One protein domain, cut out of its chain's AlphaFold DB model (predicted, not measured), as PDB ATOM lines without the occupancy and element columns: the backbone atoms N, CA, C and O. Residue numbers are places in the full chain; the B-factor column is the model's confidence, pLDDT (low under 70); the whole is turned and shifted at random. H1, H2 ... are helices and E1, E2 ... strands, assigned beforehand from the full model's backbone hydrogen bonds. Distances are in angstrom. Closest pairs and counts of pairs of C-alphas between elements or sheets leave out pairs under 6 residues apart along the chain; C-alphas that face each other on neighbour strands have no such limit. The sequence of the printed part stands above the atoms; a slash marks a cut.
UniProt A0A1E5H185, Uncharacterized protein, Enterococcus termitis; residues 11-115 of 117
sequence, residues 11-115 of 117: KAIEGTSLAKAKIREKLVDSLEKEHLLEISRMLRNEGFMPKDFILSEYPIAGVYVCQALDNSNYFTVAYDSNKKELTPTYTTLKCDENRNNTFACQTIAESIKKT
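AT A GLANCE: This is residues 11 to 115 of the 117 residues of an uncharacterized protein of Enterococcus termitis (UniProt A0A1E5H185). A strongly twisted sheet of five strands has two helices, H2 and H3, packed over one of its faces, with H1 beside H2 and away from the sheet. The loop of the E4 and E5 hairpin reaches to the far end of the longest axis, opposite H1. The printed part has 105 residues, in the order H1 H2 E1 E2 E3 E4 E5 H3; the antiparallel sheet runs E1 E2 E3 E4 E5, and the class is mixed. It is compact, with a radius of gyration of the C-alphas of 13.3 A and spans of 44 by 29 by 25 A.

IN THESE COORDINATES: The strands are E1, residues 53 to 57; E2, 63 to 68; E3, 74 to 80, 20.1 A long; E4, 85 to 91, 18.7 A; and E5, 102 to 104. The helices are H2, residues 31 to 45, 20.9 A; H3, 108 to 114; and H1, 20 to 26. C-alpha 20 is at (206.620, 150.600, 261.144) and C-alpha 114 at (198.651, 163.273, 239.319).

HOW THE PARTS SIT: The strands form a meander, each the antiparallel neighbour of the one before. Pairs within hydrogen-bond range include N 54 and O 67, 2.9 A, for E1 and E2; N 64 and O 77, 2.8 A, for E2 and E3; N 87 and O 78, 2.8 A, for E3 and E4; and N 90 and O 103, 2.9 A, for E4 and E5. The pairing is staggered: E4 pairs with E3 over residues 85 to 89 and with E5 over 89 to 91. H3 is on the sheet at a height of 6.9 A; its closest C-alphas to E4 are Ser 111 and Tyr 90, 4.7 A. H2 is on the same face; its closest C-alphas to E4 are His 35 and Leu 86, 7.3 A. H2 and H3 are close but not clearly touching, Leu 43 and Ile 108 having the closest C-alphas, 7.2 A, and about perpendicular at 82 degrees. H1 and H2, a helical hairpin, touch at the C-alphas of Lys 20 and Leu 37, 6.1 A, at a shallow tilt of 23 degrees, opposite ways. In H1, H2 and H3 every O i to N i+4 pair is within hydrogen-bond range.

THE WHOLE: The C-alphas farthest apart, those of Glu 25 and Glu 97, are 43.8 A apart. The printed part has no cut, and no link is long. Mean pLDDT of the printed part is 94.9, and no printed residue is under 70.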
ATOM      1  N   LYS A  11     194.055 139.561 252.698       91.31
ATOM      2  CA  LYS A  11     193.194 139.827 253.868       91.31
ATOM      3  C   LYS A  11     193.970 140.216 255.125       91.31
ATOM      4  O   LYS A  11     193.449 140.935 255.972       91.31
ATOM      5  N   ALA A  12     195.190 139.706 255.287       89.06
ATOM      6  CA  ALA A  12     196.042 140.067 256.414       89.06
ATOM      7  C   ALA A  12     196.719 141.432 256.210       89.06
ATOM      8  O   ALA A  12     197.045 142.107 257.188       89.06
ATOM      9  N   ILE A  13     196.927 141.838 254.957       92.19
ATOM     10  CA  ILE A  13     197.747 142.994 254.595       92.19
ATOM     11  C   ILE A  13     196.881 144.244 254.398       92.19
ATOM     12  O   ILE A  13     197.261 145.317 254.869       92.19
ATOM     13  N   GLU A  14     195.701 144.130 253.796       95.06
ATOM     14  CA  GLU A  14     194.765 145.251 253.675       95.06
ATOM     15  C   GLU A  14     194.327 145.788 255.052       95.06
ATOM     16  O   GLU A  14     194.314 145.090 256.078       95.06
ATOM     17  N   GLY A  15     194.070 147.094 255.102       95.31
ATOM     18  CA  GLY A  15     193.805 147.851 256.325       95.31
ATOM     19  C   GLY A  15     195.010 147.982 257.265       95.31
ATOM     20  O   GLY A  15     194.868 148.442 258.398       95.31
ATOM     21  N   THR A  16     196.209 147.549 256.861       96.31
ATOM     22  CA  THR A  16     197.410 147.695 257.695       96.31
ATOM     23  C   THR A  16     197.870 149.145 257.710       96.31
ATOM     24  O   THR A  16     198.155 149.723 256.666       96.31
ATOM     25  N   SER A  17     197.993 149.724 258.909       97.81
ATOM     26  CA  SER A  17     198.651 151.021 259.094       97.81
ATOM     27  C   SER A  17     200.102 150.957 258.626       97.81
ATOM     28  O   SER A  17     200.832 150.036 258.996       97.81
ATOM     29  N   LEU A  18     200.552 151.982 257.899       98.12
ATOM     30  CA  LEU A  18     201.931 152.069 257.412       98.12
ATOM     31  C   LEU A  18     202.927 152.499 258.506       98.12
ATOM     32  O   LEU A  18     204.118 152.713 258.249       98.12
ATOM     33  N   ALA A  19     202.488 152.590 259.765       97.88
ATOM     34  CA  ALA A  19     203.384 152.700 260.905       97.88
ATOM     35  C   ALA A  19     204.282 151.453 261.016       97.88
ATOM     36  O   ALA A  19     203.813 150.322 261.127       97.88
ATOM     37  N   LYS A  20     205.602 151.668 261.094       96.75
ATOM     38  CA  LYS A  20     206.620 150.600 261.144       96.75
ATOM     39  C   LYS A  20     206.352 149.537 262.220       96.75
ATOM     40  O   LYS A  20     206.573 148.355 261.975       96.75
ATOM     41  N   ALA A  21     205.895 149.949 263.403       96.00
ATOM     42  CA  ALA A  21     205.562 149.025 264.487       96.00
ATOM     43  C   ALA A  21     204.373 148.123 264.122       96.00
ATOM     44  O   ALA A  21     204.443 146.920 264.344       96.00
ATOM     45  N   LYS A  22     203.332 148.681 263.491       96.44
ATOM     46  CA  LYS A  22     202.131 147.939 263.088       96.44
ATOM     47  C   LYS A  22     202.399 146.948 261.970       96.44
ATOM     48  O   LYS A  22     201.941 145.817 262.064       96.44
ATOM     49  N   ILE A  23     203.217 147.323 260.988       96.94
ATOM     50  CA  ILE A  23     203.676 146.395 259.949       96.94
ATOM     51  C   ILE A  23     204.411 145.201 260.579       96.94
ATOM     52  O   ILE A  23     204.109 144.053 260.276       96.94
ATOM     53  N   ARG A  24     205.351 145.463 261.499       95.81
ATOM     54  CA  ARG A  24     206.147 144.413 262.158       95.81
ATOM     55  C   ARG A  24     205.330 143.493 263.058       95.81
ATOM     56  O   ARG A  24     205.652 142.315 263.132       95.81
ATOM     57  N   GLU A  25     204.341 144.047 263.751       94.00
ATOM     58  CA  GLU A  25     203.448 143.325 264.659       94.00
ATOM     59  C   GLU A  25     202.454 142.445 263.891       94.00
ATOM     60  O   GLU A  25     202.223 141.302 264.275       94.00
ATOM     61  N   LYS A  26     201.865 142.973 262.811       91.94
ATOM     62  CA  LYS A  26     200.757 142.324 262.099       91.94
ATOM     63  C   LYS A  26     201.223 141.320 261.044       91.94
ATOM     64  O   LYS A  26     200.517 140.347 260.796       91.94
ATOM     65  N   LEU A  27     202.366 141.563 260.397       94.19
ATOM     66  CA  LEU A  27     202.785 140.794 259.224       94.19
ATOM     67  C   LEU A  27     203.916 139.812 259.536       94.19
ATOM     68  O   LEU A  27     204.926 140.152 260.166       94.19
ATOM     69  N   VAL A  28     203.747 138.594 259.022       93.25
ATOM     70  CA  VAL A  28     204.800 137.576 258.947       93.25
ATOM     71  C   VAL A  28     205.914 138.031 258.009       93.25
ATOM     72  O   VAL A  28     205.711 138.921 257.184       93.25
ATOM     73  N   ASP A  29     207.098 137.442 258.138       94.62
ATOM     74  CA  ASP A  29     208.219 137.780 257.263       94.62
ATOM     75  C   ASP A  29     207.927 137.341 255.820       94.62
ATOM     76  O   ASP A  29     207.784 136.152 255.533       94.62
ATOM     77  N   SER A  30     207.791 138.322 254.927       94.75
ATOM     78  CA  SER A  30     207.427 138.152 253.519       94.75
ATOM     79  C   SER A  30     207.887 139.360 252.695       94.75
ATOM     80  O   SER A  30     208.266 140.394 253.259       94.75
ATOM     81  N   LEU A  31     207.833 139.263 251.361       94.44
ATOM     82  CA  LEU A  31     208.131 140.416 250.498       94.44
ATOM     83  C   LEU A  31     207.172 141.578 250.744       94.44
ATOM     84  O   LEU A  31     207.606 142.724 250.772       94.44
ATOM     85  N   GLU A  32     205.889 141.309 250.997       95.88
ATOM     86  CA  GLU A  32     204.924 142.371 251.288       95.88
ATOM     87  C   GLU A  32     205.292 143.151 252.545       95.88
ATOM     88  O   GLU A  32     205.172 144.375 252.565       95.88
ATOM     89  N   LYS A  33     205.783 142.469 253.584       96.38
ATOM     90  CA  LYS A  33     206.249 143.139 254.798       96.38
ATOM     91  C   LYS A  33     207.419 144.071 254.502       96.38
ATOM     92  O   LYS A  33     207.395 145.220 254.942       96.38
ATOM     93  N   GLU A  34     208.414 143.603 253.754       96.81
ATOM     94  CA  GLU A  34     209.568 144.422 253.373       96.81
ATOM     95  C   GLU A  34     209.147 145.609 252.501       96.81
ATOM     96  O   GLU A  34     209.553 146.744 252.758       96.81
ATOM     97  N   HIS A  35     208.246 145.389 251.545       97.38
ATOM     98  CA  HIS A  35     207.715 146.451 250.699       97.38
ATOM     99  C   HIS A  35     206.954 147.508 251.502       97.38
ATOM    100  O   HIS A  35     207.191 148.700 251.332       97.38
ATOM    101  N   LEU A  36     206.090 147.113 252.440       97.75
ATOM    102  CA  LEU A  36     205.370 148.073 253.280       97.75
ATOM    103  C   LEU A  36     206.297 148.835 254.233       97.75
ATOM    104  O   LEU A  36     206.070 150.017 254.510       97.75
ATOM    105  N   LEU A  37     207.357 148.194 254.734       98.12
ATOM    106  CA  LEU A  37     208.393 148.875 255.515       98.12
ATOM    107  C   LEU A  37     209.137 149.921 254.682       98.12
ATOM    108  O   LEU A  37     209.455 150.998 255.201       98.12
ATOM    109  N   GLU A  38     209.376 149.621 253.412       98.19
ATOM    110  CA  GLU A  38     210.002 150.528 252.462       98.19
ATOM    111  C   GLU A  38     209.070 151.684 252.075       98.19
ATOM    112  O   GLU A  38     209.464 152.840 252.202       98.19
ATOM    113  N   ILE A  39     207.795 151.426 251.776       98.31
ATOM    114  CA  ILE A  39     206.784 152.478 251.555       98.31
ATOM    115  C   ILE A  39     206.677 153.392 252.790       98.31
ATOM    116  O   ILE A  39     206.673 154.619 252.678       98.31
ATOM    117  N   SER A  40     206.693 152.819 253.999       98.44
ATOM    118  CA  SER A  40     206.753 153.575 255.260       98.44
ATOM    119  C   SER A  40     208.000 154.468 255.352       98.44
ATOM    120  O   SER A  40     207.965 155.539 255.965       98.44
ATOM    121  N   ARG A  41     209.136 154.036 254.793       98.38
ATOM    122  CA  ARG A  41     210.369 154.832 254.715       98.38
ATOM    123  C   ARG A  41     210.245 155.947 253.677       98.38
ATOM    124  O   ARG A  41     210.601 157.072 254.010       98.38
ATOM    125  N   MET A  42     209.710 155.664 252.491       98.00
ATOM    126  CA  MET A  42     209.472 156.654 251.432       98.00
ATOM    127  C   MET A  42     208.590 157.803 251.934       98.00
ATOM    128  O   MET A  42     208.996 158.958 251.848       98.00
ATOM    129  N   LEU A  43     207.466 157.486 252.590       98.06
ATOM    130  CA  LEU A  43     206.594 158.482 253.226       98.06
ATOM    131  C   LEU A  43     207.364 159.399 254.185       98.06
ATOM    132  O   LEU A  43     207.257 160.619 254.093       98.06
ATOM    133  N   ARG A  44     208.186 158.824 255.077       97.88
ATOM    134  CA  ARG A  44     209.009 159.612 256.013       97.88
ATOM    135  C   ARG A  44     210.001 160.523 255.297       97.88
ATOM    136  O   ARG A  44     210.179 161.656 255.730       97.88
ATOM    137  N   ASN A  45     210.655 160.032 254.245       98.00
ATOM    138  CA  ASN A  45     211.643 160.810 253.496       98.00
ATOM    139  C   ASN A  45     211.012 162.027 252.809       98.00
ATOM    140  O   ASN A  45     211.668 163.054 252.669       98.00
ATOM    141  N   GLU A  46     209.744 161.918 252.417       97.25
ATOM    142  CA  GLU A  46     208.973 163.006 251.808       97.25
ATOM    143  C   GLU A  46     208.250 163.897 252.838       97.25
ATOM    144  O   GLU A  46     207.542 164.827 252.465       97.25
ATOM    145  N   GLY A  47     208.440 163.653 254.140       97.19
ATOM    146  CA  GLY A  47     207.864 164.466 255.218       97.19
ATOM    147  C   GLY A  47     206.459 164.049 255.667       97.19
ATOM    148  O   GLY A  47     205.893 164.685 256.555       97.19
ATOM    149  N   PHE A  48     205.907 162.963 255.124       96.94
ATOM    150  CA  PHE A  48     204.641 162.394 255.577       96.94
ATOM    151  C   PHE A  48     204.821 161.535 256.831       96.94
ATOM    152  O   PHE A  48     205.872 160.936 257.078       96.94
ATOM    153  N   MET A  49     203.753 161.420 257.618       97.56
ATOM    154  CA  MET A  49     203.691 160.558 258.795       97.56
ATOM    155  C   MET A  49     203.039 159.215 258.432       97.56
ATOM    156  O   MET A  49     201.826 159.163 258.266       97.56
ATOM    157  N   PRO A  50     203.776 158.084 258.379       98.00
ATOM    158  CA  PRO A  50     203.204 156.814 257.913       98.00
ATOM    159  C   PRO A  50     202.046 156.275 258.755       98.00
ATOM    160  O   PRO A  50     201.260 155.464 258.283       98.00
ATOM    161  N   LYS A  51     201.939 156.695 260.019       97.69
ATOM    162  CA  LYS A  51     200.816 156.321 260.891       97.69
ATOM    163  C   LYS A  51     199.473 156.885 260.409       97.69
ATOM    164  O   LYS A  51     198.447 156.325 260.774       97.69
ATOM    165  N   ASP A  52     199.504 157.939 259.594       97.88
ATOM    166  CA  ASP A  52     198.318 158.614 259.066       97.88
ATOM    167  C   ASP A  52     197.844 157.976 257.747       97.88
ATOM    168  O   ASP A  52     196.904 158.462 257.127       97.88
ATOM    169  N   PHE A  53     198.471 156.867 257.332       98.25
ATOM    170  CA  PHE A  53     198.149 156.121 256.119       98.25
ATOM    171  C   PHE A  53     197.908 154.639 256.414       98.25
ATOM    172  O   PHE A  53     198.489 154.050 257.336       98.25
ATOM    173  N   ILE A  54     197.090 154.023 255.567       97.94
ATOM    174  CA  ILE A  54     196.823 152.585 255.538       97.94
ATOM    175  C   ILE A  54     197.061 152.028 254.136       97.94
ATOM    176  O   ILE A  54     196.941 152.752 253.147       97.94
ATOM    177  N   LEU A  55     197.354 150.731 254.051       97.44
ATOM    178  CA  LEU A  55     197.175 149.991 252.806       97.44
ATOM    179  C   LEU A  55     195.674 149.757 252.602       97.44
ATOM    180  O   LEU A  55     195.083 148.946 253.315       97.44
ATOM    181  N   SER A  56     195.069 150.492 251.676       96.56
ATOM    182  CA  SER A  56     193.643 150.392 251.368       96.56
ATOM    183  C   SER A  56     193.350 149.154 250.528       96.56
ATOM    184  O   SER A  56     192.440 148.402 250.858       96.56
ATOM    185  N   GLU A  57     194.147 148.917 249.484       95.06
ATOM    186  CA  GLU A  57     193.940 147.797 248.563       95.06
ATOM    187  C   GLU A  57     195.272 147.128 248.198       95.06
ATOM    188  O   GLU A  57     196.329 147.767 248.119       95.06
ATOM    189  N   TYR A  58     195.208 145.823 247.952       94.50
ATOM    190  CA  TYR A  58     196.303 145.011 247.434       94.50
ATOM    191  C   TYR A  58     195.812 144.216 246.214       94.50
ATOM    192  O   TYR A  58     195.540 143.016 246.314       94.50
ATOM    193  N   PRO A  59     195.642 144.880 245.056       90.62
ATOM    194  CA  PRO A  59     194.945 144.295 243.909       90.62
ATOM    195  C   PRO A  59     195.702 143.119 243.282       90.62
ATOM    196  O   PRO A  59     195.092 142.175 242.782       90.62
ATOM    197  N   ILE A  60     197.033 143.177 243.287       92.38
ATOM    198  CA  ILE A  60     197.909 142.122 242.786       92.38
ATOM    199  C   ILE A  60     199.251 142.181 243.514       92.38
ATOM    200  O   ILE A  60     199.638 143.226 244.045       92.38
ATOM    201  N   ALA A  61     199.976 141.063 243.508       93.56
ATOM    202  CA  ALA A  61     201.295 140.976 244.103       93.56
ATOM    203  C   ALA A  61     202.230 142.100 243.634       93.56
ATOM    204  O   ALA A  61     202.434 142.307 242.439       93.56
ATOM    205  N   GLY A  62     202.791 142.828 244.603       94.75
ATOM    206  CA  GLY A  62     203.703 143.942 244.353       94.75
ATOM    207  C   GLY A  62     203.040 145.282 244.020       94.75
ATOM    208  O   GLY A  62     203.769 146.247 243.814       94.75
ATOM    209  N   VAL A  63     201.707 145.386 243.995       95.25
ATOM    210  CA  VAL A  63     200.997 146.665 243.821       95.25
ATOM    211  C   VAL A  63     200.277 147.030 245.110       95.25
ATOM    212  O   VAL A  63     199.463 146.268 245.622       95.25
ATOM    213  N   TYR A  64     200.575 148.218 245.623       96.75
ATOM    214  CA  TYR A  64     200.117 148.695 246.918       96.75
ATOM    215  C   TYR A  64     199.369 150.002 246.751       96.75
ATOM    216  O   TYR A  64     199.942 151.008 246.329       96.75
ATOM    217  N   VAL A  65     198.098 149.991 247.127       95.88
ATOM    218  CA  VAL A  65     197.245 151.170 247.105       95.88
ATOM    219  C   VAL A  65     197.128 151.714 248.518       95.88
ATOM    220  O   VAL A  65     196.619 151.047 249.420       95.88
ATOM    221  N   CYS A  66     197.603 152.934 248.718       97.19
ATOM    222  CA  CYS A  66     197.716 153.552 250.026       97.19
ATOM    223  C   CYS A  66     196.801 154.771 250.127       97.19
ATOM    224  O   CYS A  66     196.744 155.601 249.222       97.19
ATOM    225  N   GLN A  67     196.121 154.901 251.262       96.75
ATOM    226  CA  GLN A  67     195.168 155.977 251.509       96.75
ATOM    227  C   GLN A  67     195.461 156.650 252.849       96.75
ATOM    228  O   GLN A  67     195.787 155.977 253.832       96.75
ATOM    229  N   ALA A  68     195.351 157.976 252.889       96.50
ATOM    230  CA  ALA A  68     195.363 158.728 254.138       96.50
ATOM    231  C   ALA A  68     194.076 158.464 254.935       96.50
ATOM    232  O   ALA A  68     192.991 158.382 254.366       96.50
ATOM    233  N   LEU A  69     194.178 158.373 256.262       96.00
ATOM    234  CA  LEU A  69     193.043 158.074 257.149       96.00
ATOM    235  C   LEU A  69     191.917 159.119 257.095       96.00
ATOM    236  O   LEU A  69     190.771 158.806 257.404       96.00
ATOM    237  N   ASP A  70     192.240 160.356 256.725       94.06
ATOM    238  CA  ASP A  70     191.285 161.451 256.537       94.06
ATOM    239  C   ASP A  70     190.712 161.520 255.108       94.06
ATOM    240  O   ASP A  70     189.941 162.426 254.799       94.06
ATOM    241  N   ASN A  71     191.072 160.566 254.242       88.69
ATOM    242  CA  ASN A  71     190.743 160.516 252.816       88.69
ATOM    243  C   ASN A  71     191.264 161.709 251.995       88.69
ATOM    244  O   ASN A  71     190.805 161.923 250.874       88.69
ATOM    245  N   SER A  72     192.221 162.486 252.516       89.62
ATOM    246  CA  SER A  72     192.777 163.646 251.806       89.62
ATOM    247  C   SER A  72     193.704 163.263 250.655       89.62
ATOM    248  O   SER A  72     193.839 164.019 249.697       89.62
ATOM    249  N   ASN A  73     194.358 162.103 250.759       91.69
ATOM    250  CA  ASN A  73     195.392 161.668 249.834       91.69
ATOM    251  C   ASN A  73     195.259 160.180 249.520       91.69
ATOM    252  O   ASN A  73     194.959 159.362 250.396       91.69
ATOM    253  N   TYR A  74     195.571 159.841 248.277       93.50
ATOM    254  CA  TYR A  74     195.606 158.480 247.769       93.50
ATOM    255  C   TYR A  74     196.784 158.350 246.807       93.50
ATOM    256  O   TYR A  74     197.031 159.254 246.007       93.50
ATOM    257  N   PHE A  75     197.535 157.259 246.910       96.25
ATOM    258  CA  PHE A  75     198.661 156.991 246.022       96.25
ATOM    259  C   PHE A  75     198.887 155.499 245.836       96.25
ATOM    260  O   PHE A  75     198.565 154.684 246.704       96.25
ATOM    261  N   THR A  76     199.521 155.161 244.720       96.44
ATOM    262  CA  THR A  76     199.872 153.787 244.376       96.44
ATOM    263  C   THR A  76     201.386 153.639 244.345       96.44
ATOM    264  O   THR A  76     202.111 154.548 243.939       96.44
ATOM    265  N   VAL A  77     201.882 152.487 244.786       97.50
ATOM    266  CA  VAL A  77     203.282 152.086 244.632       97.50
ATOM    267  C   VAL A  77     203.314 150.695 244.019       97.50
ATOM    268  O   VAL A  77     202.631 149.791 244.496       97.50
ATOM    269  N   ALA A  78     204.116 150.516 242.976       96.44
ATOM    270  CA  ALA A  78     204.307 149.237 242.307       96.44
ATOM    271  C   ALA A  78     205.765 148.778 242.418       96.44
ATOM    272  O   ALA A  78     206.694 149.577 242.294       96.44
ATOM    273  N   TYR A  79     205.969 147.485 242.645       96.44
ATOM    274  CA  TYR A  79     207.281 146.854 242.640       96.44
ATOM    275  C   TYR A  79     207.686 146.461 241.215       96.44
ATOM    276  O   TYR A  79     206.995 145.686 240.556       96.44
ATOM    277  N   ASP A  80     208.831 146.962 240.753       92.12
ATOM    278  CA  ASP A  80     209.466 146.553 239.500       92.12
ATOM    279  C   ASP A  80     210.461 145.423 239.796       92.12
ATOM    280  O   ASP A  80     211.511 145.637 240.406       92.12
ATOM    281  N   SER A  81     210.147 144.204 239.354       87.56
ATOM    282  CA  SER A  81     210.991 143.028 239.588       87.56
ATOM    283  C   SER A  81     212.311 143.046 238.813       87.56
ATOM    284  O   SER A  81     213.277 142.429 239.266       87.56
ATOM    285  N   ASN A  82     212.387 143.763 237.686       88.88
ATOM    286  CA  ASN A  82     213.615 143.877 236.898       88.88
ATOM    287  C   ASN A  82     214.616 144.796 237.595       88.88
ATOM    288  O   ASN A  82     215.809 144.500 237.649       88.88
ATOM    289  N   LYS A  83     214.117 145.904 238.148       90.12
ATOM    290  CA  LYS A  83     214.932 146.886 238.875       90.12
ATOM    291  C   LYS A  83     215.078 146.572 240.361       90.12
ATOM    292  O   LYS A  83     215.971 147.106 241.011       90.12
ATOM    293  N   LYS A  84     214.236 145.675 240.880       91.25
ATOM    294  CA  LYS A  84     214.126 145.317 242.299       91.25
ATOM    295  C   LYS A  84     213.845 146.534 243.185       91.25
ATOM    296  O   LYS A  84     214.451 146.687 244.244       91.25
ATOM    297  N   GLU A  85     212.935 147.400 242.746       94.50
ATOM    298  CA  GLU A  85     212.616 148.655 243.433       94.50
ATOM    299  C   GLU A  85     211.111 148.930 243.497       94.50
ATOM    300  O   GLU A  85     210.340 148.492 242.644       94.50
ATOM    301  N   LEU A  86     210.699 149.685 244.515       97.38
ATOM    302  CA  LEU A  86     209.343 150.212 244.641       97.38
ATOM    303  C   LEU A  86     209.266 151.592 243.996       97.38
ATOM    304  O   LEU A  86     210.005 152.502 244.363       97.38
ATOM    305  N   THR A  87     208.339 151.742 243.059       97.44
ATOM    306  CA  THR A  87     208.134 152.969 242.292       97.44
ATOM    307  C   THR A  87     206.744 153.526 242.590       97.44
ATOM    308  O   THR A  87     205.759 152.816 242.368       97.44
ATOM    309  N   PRO A  88     206.615 154.771 243.086       97.69
ATOM    310  CA  PRO A  88     205.325 155.447 243.134       97.69
ATOM    311  C   PRO A  88     204.749 155.552 241.725       97.69
ATOM    312  O   PRO A  88     205.478 155.847 240.780       97.69
ATOM    313  N   THR A  89     203.452 155.336 241.567       96.31
ATOM    314  CA  THR A  89     202.772 155.436 240.274       96.31
ATOM    315  C   THR A  89     201.499 156.253 240.405       96.31
ATOM    316  O   THR A  89     200.882 156.289 241.468       96.31
ATOM    317  N   TYR A  90     201.103 156.928 239.332       94.69
ATOM    318  CA  TYR A  90     199.779 157.534 239.215       94.69
ATOM    319  C   TYR A  90     198.974 156.822 238.139       94.69
ATOM    320  O   TYR A  90     199.540 156.288 237.178       94.69
ATOM    321  N   THR A  91     197.657 156.851 238.301       91.12
ATOM    322  CA  THR A  91     196.711 156.282 237.342       91.12
ATOM    323  C   THR A  91     195.876 157.391 236.714       91.12
ATOM    324  O   THR A  91     195.461 158.322 237.404       91.12
ATOM    325  N   THR A  92     195.639 157.299 235.407       91.25
ATOM    326  CA  THR A  92     194.767 158.202 234.644       91.25
ATOM    327  C   THR A  92     193.477 157.498 234.223       91.25
ATOM    328  O   THR A  92     193.433 156.275 234.056       91.25
ATOM    329  N   LEU A  93     192.418 158.273 233.976       90.19
ATOM    330  CA  LEU A  93     191.148 157.760 233.448       90.19
ATOM    331  C   LEU A  93     191.261 157.320 231.981       90.19
ATOM    332  O   LEU A  93     190.527 156.443 231.528       90.19
ATOM    333  N   LYS A  94     192.169 157.937 231.218       91.50
ATOM    334  CA  LYS A  94     192.417 157.618 229.805       91.50
ATOM    335  C   LYS A  94     193.724 156.856 229.648       91.50
ATOM    336  O   LYS A  94     194.728 157.247 230.233       91.50
ATOM    337  N   CYS A  95     193.714 155.826 228.809       91.75
ATOM    338  CA  CYS A  95     194.934 155.143 228.403       91.75
ATOM    339  C   CYS A  95     195.761 155.974 227.408       91.75
ATOM    340  O   CYS A  95     195.215 156.782 226.652       91.75
ATOM    341  N   ASP A  96     197.063 155.706 227.369       90.25
ATOM    342  CA  ASP A  96     197.958 156.101 226.286       90.25
ATOM    343  C   ASP A  96     197.736 155.257 225.010       90.25
ATOM    344  O   ASP A  96     196.871 154.376 224.941       90.25
ATOM    345  N   GLU A  97     198.541 155.521 223.980       93.00
ATOM    346  CA  GLU A  97     198.520 154.797 222.699       93.00
ATOM    347  C   GLU A  97     198.814 153.292 222.823       93.00
ATOM    348  O   GLU A  97     198.374 152.500 221.989       93.00
ATOM    349  N   ASN A  98     199.492 152.883 223.898       92.44
ATOM    350  CA  ASN A  98     199.850 151.501 224.201       92.44
ATOM    351  C   ASN A  98     198.841 150.825 225.144       92.44
ATOM    352  O   ASN A  98     199.069 149.695 225.574       92.44
ATOM    353  N   ARG A  99     197.706 151.483 225.429       89.69
ATOM    354  CA  ARG A  99     196.647 151.038 226.351       89.69
ATOM    355  C   ARG A  99     197.054 151.015 227.830       89.69
ATOM    356  O   ARG A  99     196.338 150.429 228.639       89.69
ATOM    357  N   ASN A 100     198.138 151.689 228.204       89.69
ATOM    358  CA  ASN A 100     198.533 151.850 229.599       89.69
ATOM    359  C   ASN A 100     197.863 153.084 230.196       89.69
ATOM    360  O   ASN A 100     197.763 154.119 229.546       89.69
ATOM    361  N   ASN A 101     197.440 153.002 231.450       90.69
ATOM    362  CA  ASN A 101     196.933 154.151 232.199       90.69
ATOM    363  C   ASN A 101     197.607 154.307 233.568       90.69
ATOM    364  O   ASN A 101     197.125 155.062 234.398       90.69
ATOM    365  N   THR A 102     198.690 153.571 233.816       92.06
ATOM    366  CA  THR A 102     199.459 153.609 235.062       92.06
ATOM    367  C   THR A 102     200.891 153.993 234.728       92.06
ATOM    368  O   THR A 102     201.524 153.353 233.889       92.06
ATOM    369  N   PHE A 103     201.407 155.032 235.376       93.31
ATOM    370  CA  PHE A 103     202.677 155.654 235.011       93.31
ATOM    371  C   PHE A 103     203.534 155.917 236.246       93.31
ATOM    372  O   PHE A 103     203.024 156.305 237.295       93.31
ATOM    373  N   ALA A 104     204.846 155.723 236.121       94.88
ATOM    374  CA  ALA A 104     205.797 155.948 237.205       94.88
ATOM    375  C   ALA A 104     205.949 157.433 237.574       94.88
ATOM    376  O   ALA A 104     205.914 158.320 236.718       94.88
ATOM    377  N   CYS A 105     206.192 157.674 238.856       96.19
ATOM    378  CA  CYS A 105     206.525 158.952 239.468       96.19
ATOM    379  C   CYS A 105     207.868 158.864 240.188       96.19
ATOM    380  O   CYS A 105     208.330 157.786 240.557       96.19
ATOM    381  N   GLN A 106     208.477 160.024 240.432       94.75
ATOM    382  CA  GLN A 106     209.703 160.106 241.230       94.75
ATOM    383  C   GLN A 106     209.415 160.129 242.735       94.75
ATOM    384  O   GLN A 106     210.279 159.764 243.528       94.75
ATOM    385  N   THR A 107     208.221 160.579 243.128       96.94
ATOM    386  CA  THR A 107     207.822 160.764 244.532       96.94
ATOM    387  C   THR A 107     206.367 160.357 244.757       96.94
ATOM    388  O   THR A 107     205.554 160.369 243.828       96.94
ATOM    389  N   ILE A 108     206.028 160.026 246.000       97.12
ATOM    390  CA  ILE A 108     204.649 159.802 246.445       97.12
ATOM    391  C   ILE A 108     203.834 161.089 246.284       97.12
ATOM    392  O   ILE A 108     202.723 161.039 245.764       97.12
ATOM    393  N   ALA A 109     204.387 162.248 246.644       96.38
ATOM    394  CA  ALA A 109     203.713 163.537 246.472       96.38
ATOM    395  C   ALA A 109     203.315 163.813 245.009       96.38
ATOM    396  O   ALA A 109     202.229 164.331 244.736       96.38
ATOM    397  N   GLU A 110     204.175 163.452 244.052       96.94
ATOM    398  CA  GLU A 110     203.861 163.555 242.626       96.94
ATOM    399  C   GLU A 110     202.750 162.581 242.214       96.94
ATOM    400  O   GLU A 110     201.834 162.987 241.496       96.94
ATOM    401  N   SER A 111     202.802 161.337 242.699       96.25
ATOM    402  CA  SER A 111     201.756 160.334 242.467       96.25
ATOM    403  C   SER A 111     200.393 160.824 242.967       96.25
ATOM    404  O   SER A 111     199.435 160.823 242.193       96.25
ATOM    405  N   ILE A 112     200.316 161.351 244.195       95.12
ATOM    406  CA  ILE A 112     199.090 161.929 244.774       95.12
ATOM    407  C   ILE A 112     198.540 163.036 243.873       95.12
ATOM    408  O   ILE A 112     197.363 163.043 243.531       95.12
ATOM    409  N   LYS A 113     199.397 163.979 243.462       95.00
ATOM    410  CA  LYS A 113     198.981 165.145 242.668       95.00
ATOM    411  C   LYS A 113     198.448 164.767 241.282       95.00
ATOM    412  O   LYS A 113     197.634 165.505 240.730       95.00
ATOM    413  N   LYS A 114     198.974 163.695 240.689       94.38
ATOM    414  CA  LYS A 114     198.651 163.273 239.319       94.38
ATOM    415  C   LYS A 114     197.563 162.210 239.237       94.38
ATOM    416  O   LYS A 114     197.015 162.029 238.155       94.38
ATOM    417  N   THR A 115     197.297 161.483 240.320       89.50
ATOM    418  CA  THR A 115     196.302 160.409 240.313       89.50
ATOM    419  C   THR A 115     194.914 160.991 240.078       89.50
ATOM    420  O   THR A 115     194.480 161.897 240.785       89.50
TER     421      THR A 115